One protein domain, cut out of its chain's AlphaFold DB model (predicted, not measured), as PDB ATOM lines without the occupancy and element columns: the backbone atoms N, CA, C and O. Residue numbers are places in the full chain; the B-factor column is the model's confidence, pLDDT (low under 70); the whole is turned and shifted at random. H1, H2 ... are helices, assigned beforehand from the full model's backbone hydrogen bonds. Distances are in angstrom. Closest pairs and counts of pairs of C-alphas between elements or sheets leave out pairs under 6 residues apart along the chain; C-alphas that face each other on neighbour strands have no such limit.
ATOM      1  N   MET A  45     185.032 253.405 189.769       94.19
ATOM      2  CA  MET A  45     185.672 253.181 191.070       94.19
ATOM      3  C   MET A  45     185.390 254.264 192.132       94.19
ATOM      4  O   MET A  45     185.204 253.892 193.295       94.19
ATOM      5  N   PRO A  46     185.314 255.572 191.811       95.50
ATOM      6  CA  PRO A  46     184.875 256.598 192.757       95.50
ATOM      7  C   PRO A  46     183.491 256.320 193.360       95.50
ATOM      8  O   PRO A  46     183.309 256.470 194.568       95.50
ATOM      9  N   HIS A  47     182.536 255.844 192.558       97.06
ATOM     10  CA  HIS A  47     181.184 255.517 193.021       97.06
ATOM     11  C   HIS A  47     181.169 254.251 193.881       97.06
ATOM     12  O   HIS A  47     180.510 254.219 194.918       97.06
ATOM     13  N   VAL A  48     181.956 253.238 193.504       97.75
ATOM     14  CA  VAL A  48     182.165 252.030 194.322       97.75
ATOM     15  C   VAL A  48     182.718 252.402 195.698       97.75
ATOM     16  O   VAL A  48     182.183 251.967 196.716       97.75
ATOM     17  N   ARG A  49     183.757 253.245 195.747       97.62
ATOM     18  CA  ARG A  49     184.358 253.712 197.006       97.62
ATOM     19  C   ARG A  49     183.360 254.494 197.850       97.62
ATOM     20  O   ARG A  49     183.232 254.184 199.025       97.62
ATOM     21  N   MET A  50     182.613 255.419 197.246       98.06
ATOM     22  CA  MET A  50     181.569 256.189 197.928       98.06
ATOM     23  C   MET A  50     180.516 255.285 198.588       98.06
ATOM     24  O   MET A  50     180.147 255.511 199.739       98.06
ATOM     25  N   VAL A  51     180.036 254.257 197.882       98.31
ATOM     26  CA  VAL A  51     179.049 253.306 198.420       98.31
ATOM     27  C   VAL A  51     179.658 252.459 199.540       98.31
ATOM     28  O   VAL A  51     179.048 252.320 200.600       98.31
ATOM     29  N   CYS A  52     180.884 251.954 199.367       98.06
ATOM     30  CA  CYS A  52     181.591 251.245 200.435       98.06
ATOM     31  C   CYS A  52     181.827 252.143 201.661       98.06
ATOM     32  O   CYS A  52     181.634 251.691 202.779       98.06
ATOM     33  N   ASP A  53     182.193 253.413 201.492       98.00
ATOM     34  CA  ASP A  53     182.380 254.357 202.607       98.00
ATOM     35  C   ASP A  53     181.088 254.611 203.386       98.00
ATOM     36  O   ASP A  53     181.125 254.846 204.591       98.00
ATOM     37  N   ARG A  54     179.938 254.544 202.708       97.88
ATOM     38  CA  ARG A  54     178.625 254.764 203.314       97.88
ATOM     39  C   ARG A  54     178.112 253.558 204.099       97.88
ATOM     40  O   ARG A  54     177.468 253.750 205.129       97.88
ATOM     41  N   TYR A  55     178.337 252.340 203.602       97.75
ATOM     42  CA  TYR A  55     177.658 251.145 204.122       97.75
ATOM     43  C   TYR A  55     178.569 250.047 204.662       97.75
ATOM     44  O   TYR A  55     178.075 249.166 205.369       97.75
ATOM     45  N   ASP A  56     179.854 250.038 204.308       97.81
ATOM     46  CA  ASP A  56     180.758 248.983 204.744       97.81
ATOM     47  C   ASP A  56     181.082 249.129 206.234       97.81
ATOM     48  O   ASP A  56     181.767 250.060 206.651       97.81
ATOM     49  N   ASP A  57     180.621 248.166 207.029       96.50
ATOM     50  CA  ASP A  57     180.973 248.022 208.437       96.50
ATOM     51  C   ASP A  57     181.711 246.683 208.633       96.50
ATOM     52  O   ASP A  57     181.067 245.639 208.795       96.50
ATOM     53  N   PRO A  58     183.059 246.677 208.610       96.12
ATOM     54  CA  PRO A  58     183.865 245.468 208.774       96.12
ATOM     55  C   PRO A  58     183.692 244.764 210.113       96.12
ATOM     56  O   PRO A  58     183.981 243.571 210.193       96.12
ATOM     57  N   TRP A  59     183.265 245.472 211.157       95.94
ATOM     58  CA  TRP A  59     183.162 244.916 212.503       95.94
ATOM     59  C   TRP A  59     181.828 244.212 212.701       95.94
ATOM     60  O   TRP A  59     181.772 243.137 213.295       95.94
ATOM     61  N   ARG A  60     180.756 244.796 212.159       95.44
ATOM     62  CA  ARG A  60     179.415 244.211 212.222       95.44
ATOM     63  C   ARG A  60     179.166 243.185 211.122       95.44
ATOM     64  O   ARG A  60     178.526 242.166 211.374       95.44
ATOM     65  N   TYR A  61     179.683 243.440 209.922       95.50
ATOM     66  CA  TYR A  61     179.546 242.572 208.755       95.50
ATOM     67  C   TYR A  61     180.916 242.331 208.096       95.50
ATOM     68  O   TYR A  61     181.207 242.859 207.014       95.50
ATOM     69  N   PRO A  62     181.775 241.483 208.700       95.06
ATOM     70  CA  PRO A  62     183.072 241.137 208.115       95.06
ATOM     71  C   PRO A  62     182.947 240.592 206.687       95.06
ATOM     72  O   PRO A  62     183.793 240.888 205.842       95.06
ATOM     73  N   CYS A  63     181.858 239.870 206.403       96.06
ATOM     74  CA  CYS A  63     181.466 239.414 205.075       96.06
ATOM     75  C   CYS A  63     180.013 239.851 204.793       96.06
ATOM     76  O   CYS A  63     179.086 239.225 205.314       96.06
ATOM     77  N   PRO A  64     179.793 240.940 204.029       96.81
ATOM     78  CA  PRO A  64     178.454 241.365 203.618       96.81
ATOM     79  C   PRO A  64     177.720 240.260 202.851       96.81
ATOM     80  O   PRO A  64     178.335 239.532 202.067       96.81
ATOM     81  N   THR A  65     176.403 240.139 203.047       97.38
ATOM     82  CA  THR A  65     175.619 239.137 202.310       97.38
ATOM     83  C   THR A  65     175.492 239.512 200.839       97.38
ATOM     84  O   THR A  65     175.708 240.660 200.432       97.38
ATOM     85  N   ARG A  66     175.076 238.546 200.018       96.38
ATOM     86  CA  ARG A  66     174.844 238.794 198.598       96.38
ATOM     87  C   ARG A  66     173.778 239.865 198.370       96.38
ATOM     88  O   ARG A  66     173.979 240.738 197.538       96.38
ATOM     89  N   GLU A  67     172.706 239.866 199.150       97.50
ATOM     90  CA  GLU A  67     171.611 240.839 199.056       97.50
ATOM     91  C   GLU A  67     172.062 242.256 199.441       97.50
ATOM     92  O   GLU A  67     171.486 243.245 198.986       97.50
ATOM     93  N   MET A  68     173.076 242.388 200.303       97.62
ATOM     94  CA  MET A  68     173.711 243.685 200.567       97.62
ATOM     95  C   MET A  68     174.487 244.153 199.337       97.62
ATOM     96  O   MET A  68     174.268 245.270 198.879       97.62
ATOM     97  N   LEU A  69     175.319 243.281 198.759       97.25
ATOM     98  CA  LEU A  69     176.083 243.603 197.552       97.25
ATOM     99  C   LEU A  69     175.187 243.918 196.351       97.25
ATOM    100  O   LEU A  69     175.517 244.808 195.577       97.25
ATOM    101  N   GLU A  70     174.050 243.232 196.198       96.12
ATOM    102  CA  GLU A  70     173.099 243.501 195.111       96.12
ATOM    103  C   GLU A  70     172.541 244.921 195.221       96.12
ATOM    104  O   GLU A  70     172.589 245.662 194.241       96.12
ATOM    105  N   ARG A  71     172.134 245.337 196.427       97.31
ATOM    106  CA  ARG A  71     171.667 246.706 196.692       97.31
ATOM    107  C   ARG A  71     172.759 247.751 196.486       97.31
ATOM    108  O   ARG A  71     172.495 248.813 195.935       97.31
ATOM    109  N   TRP A  72     173.987 247.456 196.902       97.88
ATOM    110  CA  TRP A  72     175.121 248.360 196.696       97.88
ATOM    111  C   TRP A  72     175.463 248.497 195.214       97.88
ATOM    112  O   TRP A  72     175.744 249.600 194.755       97.88
ATOM    113  N   ALA A  73     175.388 247.409 194.447       96.06
ATOM    114  CA  ALA A  73     175.583 247.447 193.005       96.06
ATOM    115  C   ALA A  73     174.494 248.268 192.300       96.06
ATOM    116  O   ALA A  73     174.822 249.048 191.408       96.06
ATOM    117  N   ASP A  74     173.226 248.140 192.713       94.06
ATOM    118  CA  ASP A  74     172.134 248.997 192.227       94.06
ATOM    119  C   ASP A  74     172.412 250.481 192.487       94.06
ATOM    120  O   ASP A  74     172.235 251.312 191.597       94.06
ATOM    121  N   GLU A  75     172.900 250.823 193.681       96.38
ATOM    122  CA  GLU A  75     173.232 252.207 194.023       96.38
ATOM    123  C   GLU A  75     174.421 252.737 193.215       96.38
ATOM    124  O   GLU A  75     174.351 253.848 192.692       96.38
ATOM    125  N   VAL A  76     175.477 251.935 193.027       96.50
ATOM    126  CA  VAL A  76     176.598 252.304 192.146       96.50
ATOM    127  C   VAL A  76     176.097 252.571 190.727       96.50
ATOM    128  O   VAL A  76     176.446 253.604 190.164       96.50
ATOM    129  N   MET A  77     175.250 251.697 190.173       92.19
ATOM    130  CA  MET A  77     174.646 251.895 188.847       92.19
ATOM    131  C   MET A  77     173.769 253.152 188.780       92.19
ATOM    132  O   MET A  77     173.728 253.816 187.753       92.19
ATOM    133  N   SER A  78     173.066 253.498 189.859       91.19
ATOM    134  CA  SER A  78     172.254 254.717 189.903       91.19
ATOM    135  C   SER A  78     173.105 255.986 189.977       91.19
ATOM    136  O   SER A  78     172.710 257.010 189.424       91.19
ATOM    137  N   CYS A  79     174.233 255.955 190.692       90.06
ATOM    138  CA  CYS A  79     175.125 257.107 190.824       90.06
ATOM    139  C   CYS A  79     176.004 257.306 189.587       90.06
ATOM    140  O   CYS A  79     176.272 258.441 189.196       90.06
ATOM    141  N   TRP A  80     176.447 256.209 188.983       88.75
ATOM    142  CA  TRP A  80     177.179 256.184 187.728       88.75
ATOM    143  C   TRP A  80     176.177 255.904 186.601       88.75
ATOM    144  O   TRP A  80     175.998 254.770 186.177       88.75
ATOM    145  N   SER A  81     175.459 256.934 186.152       81.31
ATOM    146  CA  SER A  81     174.470 256.814 185.069       81.31
ATOM    147  C   SER A  81     174.892 257.663 183.867       81.31
ATOM    148  O   SER A  81     174.337 258.749 183.659       81.31
ATOM    149  N   PRO A  82     175.891 257.228 183.079       81.69
ATOM    150  CA  PRO A  82     176.312 257.982 181.910       81.69
ATOM    151  C   PRO A  82     175.268 257.895 180.793       81.69
ATOM    152  O   PRO A  82     174.624 256.870 180.591       81.69
ATOM    153  N   SER A  83     175.138 258.973 180.018       81.06
ATOM    154  CA  SER A  83     174.119 259.105 178.965       81.06
ATOM    155  C   SER A  83     174.254 258.105 177.812       81.06
ATOM    156  O   SER A  83     173.292 257.893 177.078       81.06
ATOM    157  N   TRP A  84     175.431 257.503 177.631       80.56
ATOM    158  CA  TRP A  84     175.696 256.511 176.587       80.56
ATOM    159  C   TRP A  84     175.351 255.073 177.010       80.56
ATOM    160  O   TRP A  84     175.233 254.202 176.149       80.56
ATOM    161  N   TYR A  85     175.190 254.806 178.311       83.25
ATOM    162  CA  TYR A  85     174.868 253.477 178.828       83.25
ATOM    163  C   TYR A  85     173.350 253.311 178.979       83.25
ATOM    164  O   TYR A  85     172.680 254.142 179.587       83.25
ATOM    165  N   SER A  86     172.807 252.205 178.461       83.62
ATOM    166  CA  SER A  86     171.410 251.802 178.662       83.62
ATOM    167  C   SER A  86     171.350 250.353 179.137       83.62
ATOM    168  O   SER A  86     171.775 249.427 178.440       83.62
ATOM    169  N   ALA A  87     170.776 250.158 180.325       79.19
ATOM    170  CA  ALA A  87     170.551 248.835 180.897       79.19
ATOM    171  C   ALA A  87     169.548 248.016 180.064       79.19
ATOM    172  O   ALA A  87     169.614 246.782 180.036       79.19
ATOM    173  N   GLU A  88     168.628 248.684 179.366       83.12
ATOM    174  CA  GLU A  88     167.692 248.068 178.428       83.12
ATOM    175  C   GLU A  88     168.436 247.485 177.225       83.12
ATOM    176  O   GLU A  88     168.234 246.314 176.902       83.12
ATOM    177  N   VAL A  89     169.332 248.263 176.604       83.62
ATOM    178  CA  VAL A  89     170.156 247.814 175.469       83.62
ATOM    179  C   VAL A  89     171.058 246.654 175.881       83.62
ATOM    180  O   VAL A  89     171.133 245.646 175.180       83.62
ATOM    181  N   GLU A  90     171.689 246.739 177.051       84.62
ATOM    182  CA  GLU A  90     172.503 245.646 177.582       84.62
ATOM    183  C   GLU A  90     171.669 244.370 177.788       84.62
ATOM    184  O   GLU A  90     172.076 243.281 177.378       84.62
ATOM    185  N   THR A  91     170.473 244.499 178.369       84.50
ATOM    186  CA  THR A  91     169.560 243.364 178.575       84.50
ATOM    187  C   THR A  91     169.113 242.761 177.237       84.50
ATOM    188  O   THR A  91     168.950 241.548 177.134       84.50
ATOM    189  N   GLN A  92     168.941 243.571 176.191       86.00
ATOM    190  CA  GLN A  92     168.624 243.074 174.849       86.00
ATOM    191  C   GLN A  92     169.798 242.305 174.225       86.00
ATOM    192  O   GLN A  92     169.580 241.259 173.617       86.00
ATOM    193  N   GLN A  93     171.033 242.785 174.396       86.25
ATOM    194  CA  GLN A  93     172.228 242.177 173.800       86.25
ATOM    195  C   GLN A  93     172.698 240.914 174.535       86.25
ATOM    196  O   GLN A  93     173.100 239.937 173.906       86.25
ATOM    197  N   PHE A  94     172.644 240.919 175.866       83.69
ATOM    198  CA  PHE A  94     173.208 239.864 176.716       83.69
ATOM    199  C   PHE A  94     172.136 239.044 177.457       83.69
ATOM    200  O   PHE A  94     172.444 238.103 178.200       83.69
ATOM    201  N   GLY A  95     170.855 239.352 177.237       81.56
ATOM    202  CA  GLY A  95     169.724 238.673 177.858       81.56
ATOM    203  C   GLY A  95     169.683 238.900 179.369       81.56
ATOM    204  O   GLY A  95     169.797 240.013 179.872       81.56
ATOM    205  N   ARG A  96     169.541 237.809 180.134       75.81
ATOM    206  CA  ARG A  96     169.585 237.864 181.609       75.81
ATOM    207  C   ARG A  96     170.981 238.166 182.164       75.81
ATOM    208  O   ARG A  96     171.103 238.430 183.358       75.81
ATOM    209  N   ARG A  97     172.034 238.085 181.343       75.81
ATOM    210  CA  ARG A  97     173.387 238.435 181.777       75.81
ATOM    211  C   ARG A  97     173.524 239.950 181.709       75.81
ATOM    212  O   ARG A  97     173.308 240.537 180.662       75.81
ATOM    213  N   ARG A  98     173.897 240.565 182.829       81.62
ATOM    214  CA  ARG A  98     174.209 241.995 182.915       81.62
ATOM    215  C   ARG A  98     175.711 242.136 183.158       81.62
ATOM    216  O   ARG A  98     176.116 242.156 184.328       81.62
ATOM    217  N   PRO A  99     176.552 242.067 182.106       85.31
ATOM    218  CA  PRO A  99     178.007 242.098 182.255       85.31
ATOM    219  C   PRO A  99     178.486 243.338 183.011       85.31
ATOM    220  O   PRO A  99     179.371 243.225 183.853       85.31
ATOM    221  N   PHE A 100     177.840 244.482 182.817       88.06
ATOM    222  CA  PHE A 100     178.159 245.723 183.497       88.06
ATOM    223  C   PHE A 100     177.861 245.665 184.999       88.06
ATOM    224  O   PHE A 100     178.723 245.936 185.835       88.06
ATOM    225  N   ARG A 101     176.670 245.184 185.374       90.50
ATOM    226  CA  ARG A 101     176.354 244.903 186.784       90.50
ATOM    227  C   ARG A 101     177.345 243.905 187.393       90.50
ATOM    228  O   ARG A 101     177.723 244.040 188.554       90.50
ATOM    229  N   SER A 102     177.766 242.907 186.618       91.75
ATOM    230  CA  SER A 102     178.742 241.902 187.057       91.75
ATOM    231  C   SER A 102     180.129 242.512 187.286       91.75
ATOM    232  O   SER A 102     180.792 242.155 188.258       91.75
ATOM    233  N   LEU A 103     180.541 243.468 186.446       92.62
ATOM    234  CA  LEU A 103     181.757 244.259 186.641       92.62
ATOM    235  C   LEU A 103     181.688 245.050 187.951       92.62
ATOM    236  O   LEU A 103     182.592 244.935 188.772       92.62
ATOM    237  N   ILE A 104     180.595 245.778 188.196       95.38
ATOM    238  CA  ILE A 104     180.392 246.512 189.457       95.38
ATOM    239  C   ILE A 104     180.482 245.574 190.663       95.38
ATOM    240  O   ILE A 104     181.133 245.897 191.655       95.38
ATOM    241  N   PHE A 105     179.882 244.389 190.564       95.88
ATOM    242  CA  PHE A 105     179.988 243.353 191.586       95.88
ATOM    243  C   PHE A 105     181.437 242.967 191.889       95.88
ATOM    244  O   PHE A 105     181.830 242.905 193.054       95.88
ATOM    245  N   ALA A 106     182.237 242.722 190.850       95.50
ATOM    246  CA  ALA A 106     183.646 242.388 191.007       95.50
ATOM    247  C   ALA A 106     184.427 243.542 191.659       95.50
ATOM    248  O   ALA A 106     185.194 243.309 192.593       95.50
ATOM    249  N   LEU A 107     184.187 244.784 191.227       96.00
ATOM    250  CA  LEU A 107     184.833 245.974 191.790       96.00
ATOM    251  C   LEU A 107     184.481 246.181 193.271       96.00
ATOM    252  O   LEU A 107     185.378 246.441 194.076       96.00
ATOM    253  N   LEU A 108     183.213 245.993 193.655       97.81
ATOM    254  CA  LEU A 108     182.779 246.013 195.058       97.81
ATOM    255  C   LEU A 108     183.529 244.962 195.882       97.81
ATOM    256  O   LEU A 108     184.094 245.285 196.925       97.81
ATOM    257  N   ILE A 109     183.592 243.717 195.403       97.31
ATOM    258  CA  ILE A 109     184.305 242.636 196.099       97.31
ATOM    259  C   ILE A 109     185.789 242.982 196.259       97.31
ATOM    260  O   ILE A 109     186.336 242.831 197.354       97.31
ATOM    261  N   PHE A 110     186.452 243.471 195.209       95.25
ATOM    262  CA  PHE A 110     187.866 243.838 195.285       95.25
ATOM    263  C   PHE A 110     188.128 244.980 196.267       95.25
ATOM    264  O   PHE A 110     189.084 244.900 197.043       95.25
ATOM    265  N   GLU A 111     187.274 246.003 196.285       96.81
ATOM    266  CA  GLU A 111     187.384 247.120 197.222       96.81
ATOM    267  C   GLU A 111     187.169 246.665 198.673       96.81
ATOM    268  O   GLU A 111     187.951 247.025 199.555       96.81
ATOM    269  N   LEU A 112     186.181 245.803 198.924       97.38
ATOM    270  CA  LEU A 112     185.948 245.228 200.250       97.38
ATOM    271  C   LEU A 112     187.137 244.380 200.698       97.38
ATOM    272  O   LEU A 112     187.665 244.593 201.787       97.38
ATOM    273  N   LEU A 113     187.636 243.477 199.850       96.12
ATOM    274  CA  LEU A 113     188.825 242.675 200.156       96.12
ATOM    275  C   LEU A 113     190.045 243.557 200.443       96.12
ATOM    276  O   LEU A 113     190.804 243.272 201.372       96.12
ATOM    277  N   ARG A 114     190.230 244.646 199.688       94.19
ATOM    278  CA  ARG A 114     191.296 245.629 199.925       94.19
ATOM    279  C   ARG A 114     191.172 246.265 201.309       94.19
ATOM    280  O   ARG A 114     192.178 246.353 202.009       94.19
ATOM    281  N   ARG A 115     189.965 246.656 201.729       95.81
ATOM    282  CA  ARG A 115     189.701 247.188 203.080       95.81
ATOM    283  C   ARG A 115     189.971 246.146 204.157       95.81
ATOM    284  O   ARG A 115     190.682 246.432 205.112       95.81
ATOM    285  N   ARG A 116     189.479 244.917 203.981       96.94
ATOM    286  CA  ARG A 116     189.686 243.817 204.939       96.94
ATOM    287  C   ARG A 116     191.166 243.488 205.122       96.94
ATOM    288  O   ARG A 116     191.594 243.316 206.255       96.94
ATOM    289  N   ARG A 117     191.964 243.499 204.048       94.44
ATOM    290  CA  ARG A 117     193.427 243.332 204.126       94.44
ATOM    291  C   ARG A 117     194.136 244.405 204.953       94.44
ATOM    292  O   ARG A 117     195.238 244.141 205.391       94.44
ATOM    293  N   ARG A 118     193.553 245.593 205.139       91.50
ATOM    294  CA  ARG A 118     194.131 246.660 205.979       91.50
ATOM    295  C   ARG A 118     193.709 246.572 207.447       91.50
ATOM    296  O   ARG A 118     194.272 247.275 208.273       91.50
ATOM    297  N   ILE A 119     192.672 245.788 207.738       93.88
ATOM    298  CA  ILE A 119     192.058 245.688 209.070       93.88
ATOM    299  C   ILE A 119     192.438 244.368 209.744       93.88
ATOM    300  O   ILE A 119     192.718 244.345 210.936       93.88
ATOM    301  N   PHE A 120     192.418 243.269 208.988       93.06
ATOM    302  CA  PHE A 120     192.531 241.902 209.506       93.06
ATOM    303  C   PHE A 120     193.850 241.203 209.149       93.06
ATOM    304  O   PHE A 120     194.025 240.034 209.490       93.06
ATOM    305  N   ARG A 121     194.754 241.879 208.438       84.81
ATOM    306  CA  ARG A 121     196.105 241.406 208.129       84.81
ATOM    307  C   ARG A 121     197.097 242.489 208.518       84.81
ATOM    308  O   ARG A 121     198.197 242.097 208.955       84.81
TER     309      ARG A 121
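This is residues 45 to 121 of the 121 residues of an uncharacterized protein of Thermosediminibacter litoriperuensis (UniProt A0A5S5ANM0). One long helix, H4, runs along most of the longest axis, and two shorter helices, H1 and H2, pack on one side of it and on each other, each crossing it steeply, so that the three make a small triangular core. A short fourth helix, H3, sits on loops beyond the first residues of H4, where residues 92 to 97 stick out. The printed part has 77 residues with four named helices, in the order H1, H2, H3, H4, and no named strand; its class is all helix. It is only just compact, close to loose, with a radius of gyration of the C-alphas of 13.6 A, and it is elongated, spanning 42 by 22 by 17 A.

Find C-alpha 45 at (185.672, 253.181, 191.070); from there H1 runs through residues 45 to 55, 15.5 A from first to last C-alpha. Go on to residues 66 to 79 for H2, which is 19.9 A long and begins at C-alpha 66, (174.844, 238.794, 198.598). Next comes H3, residues 87 to 94, 10.2 A long. Look last at residues 99 to 119 for H4, the longest helix with 30.5 A, which ends at C-alpha 119, (192.058, 245.688, 209.070).

Start at H1, which touches H2 at a steep tilt of 52 degrees, opposite ways; their closest C-alphas are those of His 47 and Val 76, 5.7 A apart. H1 also touches H4, at a steep tilt of 60 degrees and the same way, with the C-alphas of Val 48 and Leu 108 closest at 6.1 A. H4 touches H1 with residues 104 to 112 alone. H2 touches H4 with the C-alphas of Ala 73 and Ile 104 closest, 6.0 A apart, and here H4 uses residues 101 to 108 alone. These two run opposite ways at a steep tilt of 68 degrees, only just short of about perpendicular. The packing of the helices that touch is mostly crossed, none of these three pairs being at a shallow tilt. H3 touches no helix: it is apart from H1 and from H2. H3 and H4 are near each other, with 5 pairs of C-alphas within 10 A, and meet only through their link. In H1, H2 and H3 every O i to N i+4 pair is within hydrogen-bond range; in H4, 16 of 17 are.

Look for the two C-alphas farthest apart at Gln 92 and Arg 121, the chain's last residue: they are 43.2 A apart. Residues 92 to 97, of which 92 to 94 belong to H3, stand free. The link from H3 to H4 is tight, with 4 residues, while H1 to H2, with 10, and H2 to H3, with 7, are short links. The printed part has no cut. The mean pLDDT of the printed part is 92.1, no printed residue is under 70, and H3 has a mean of 84.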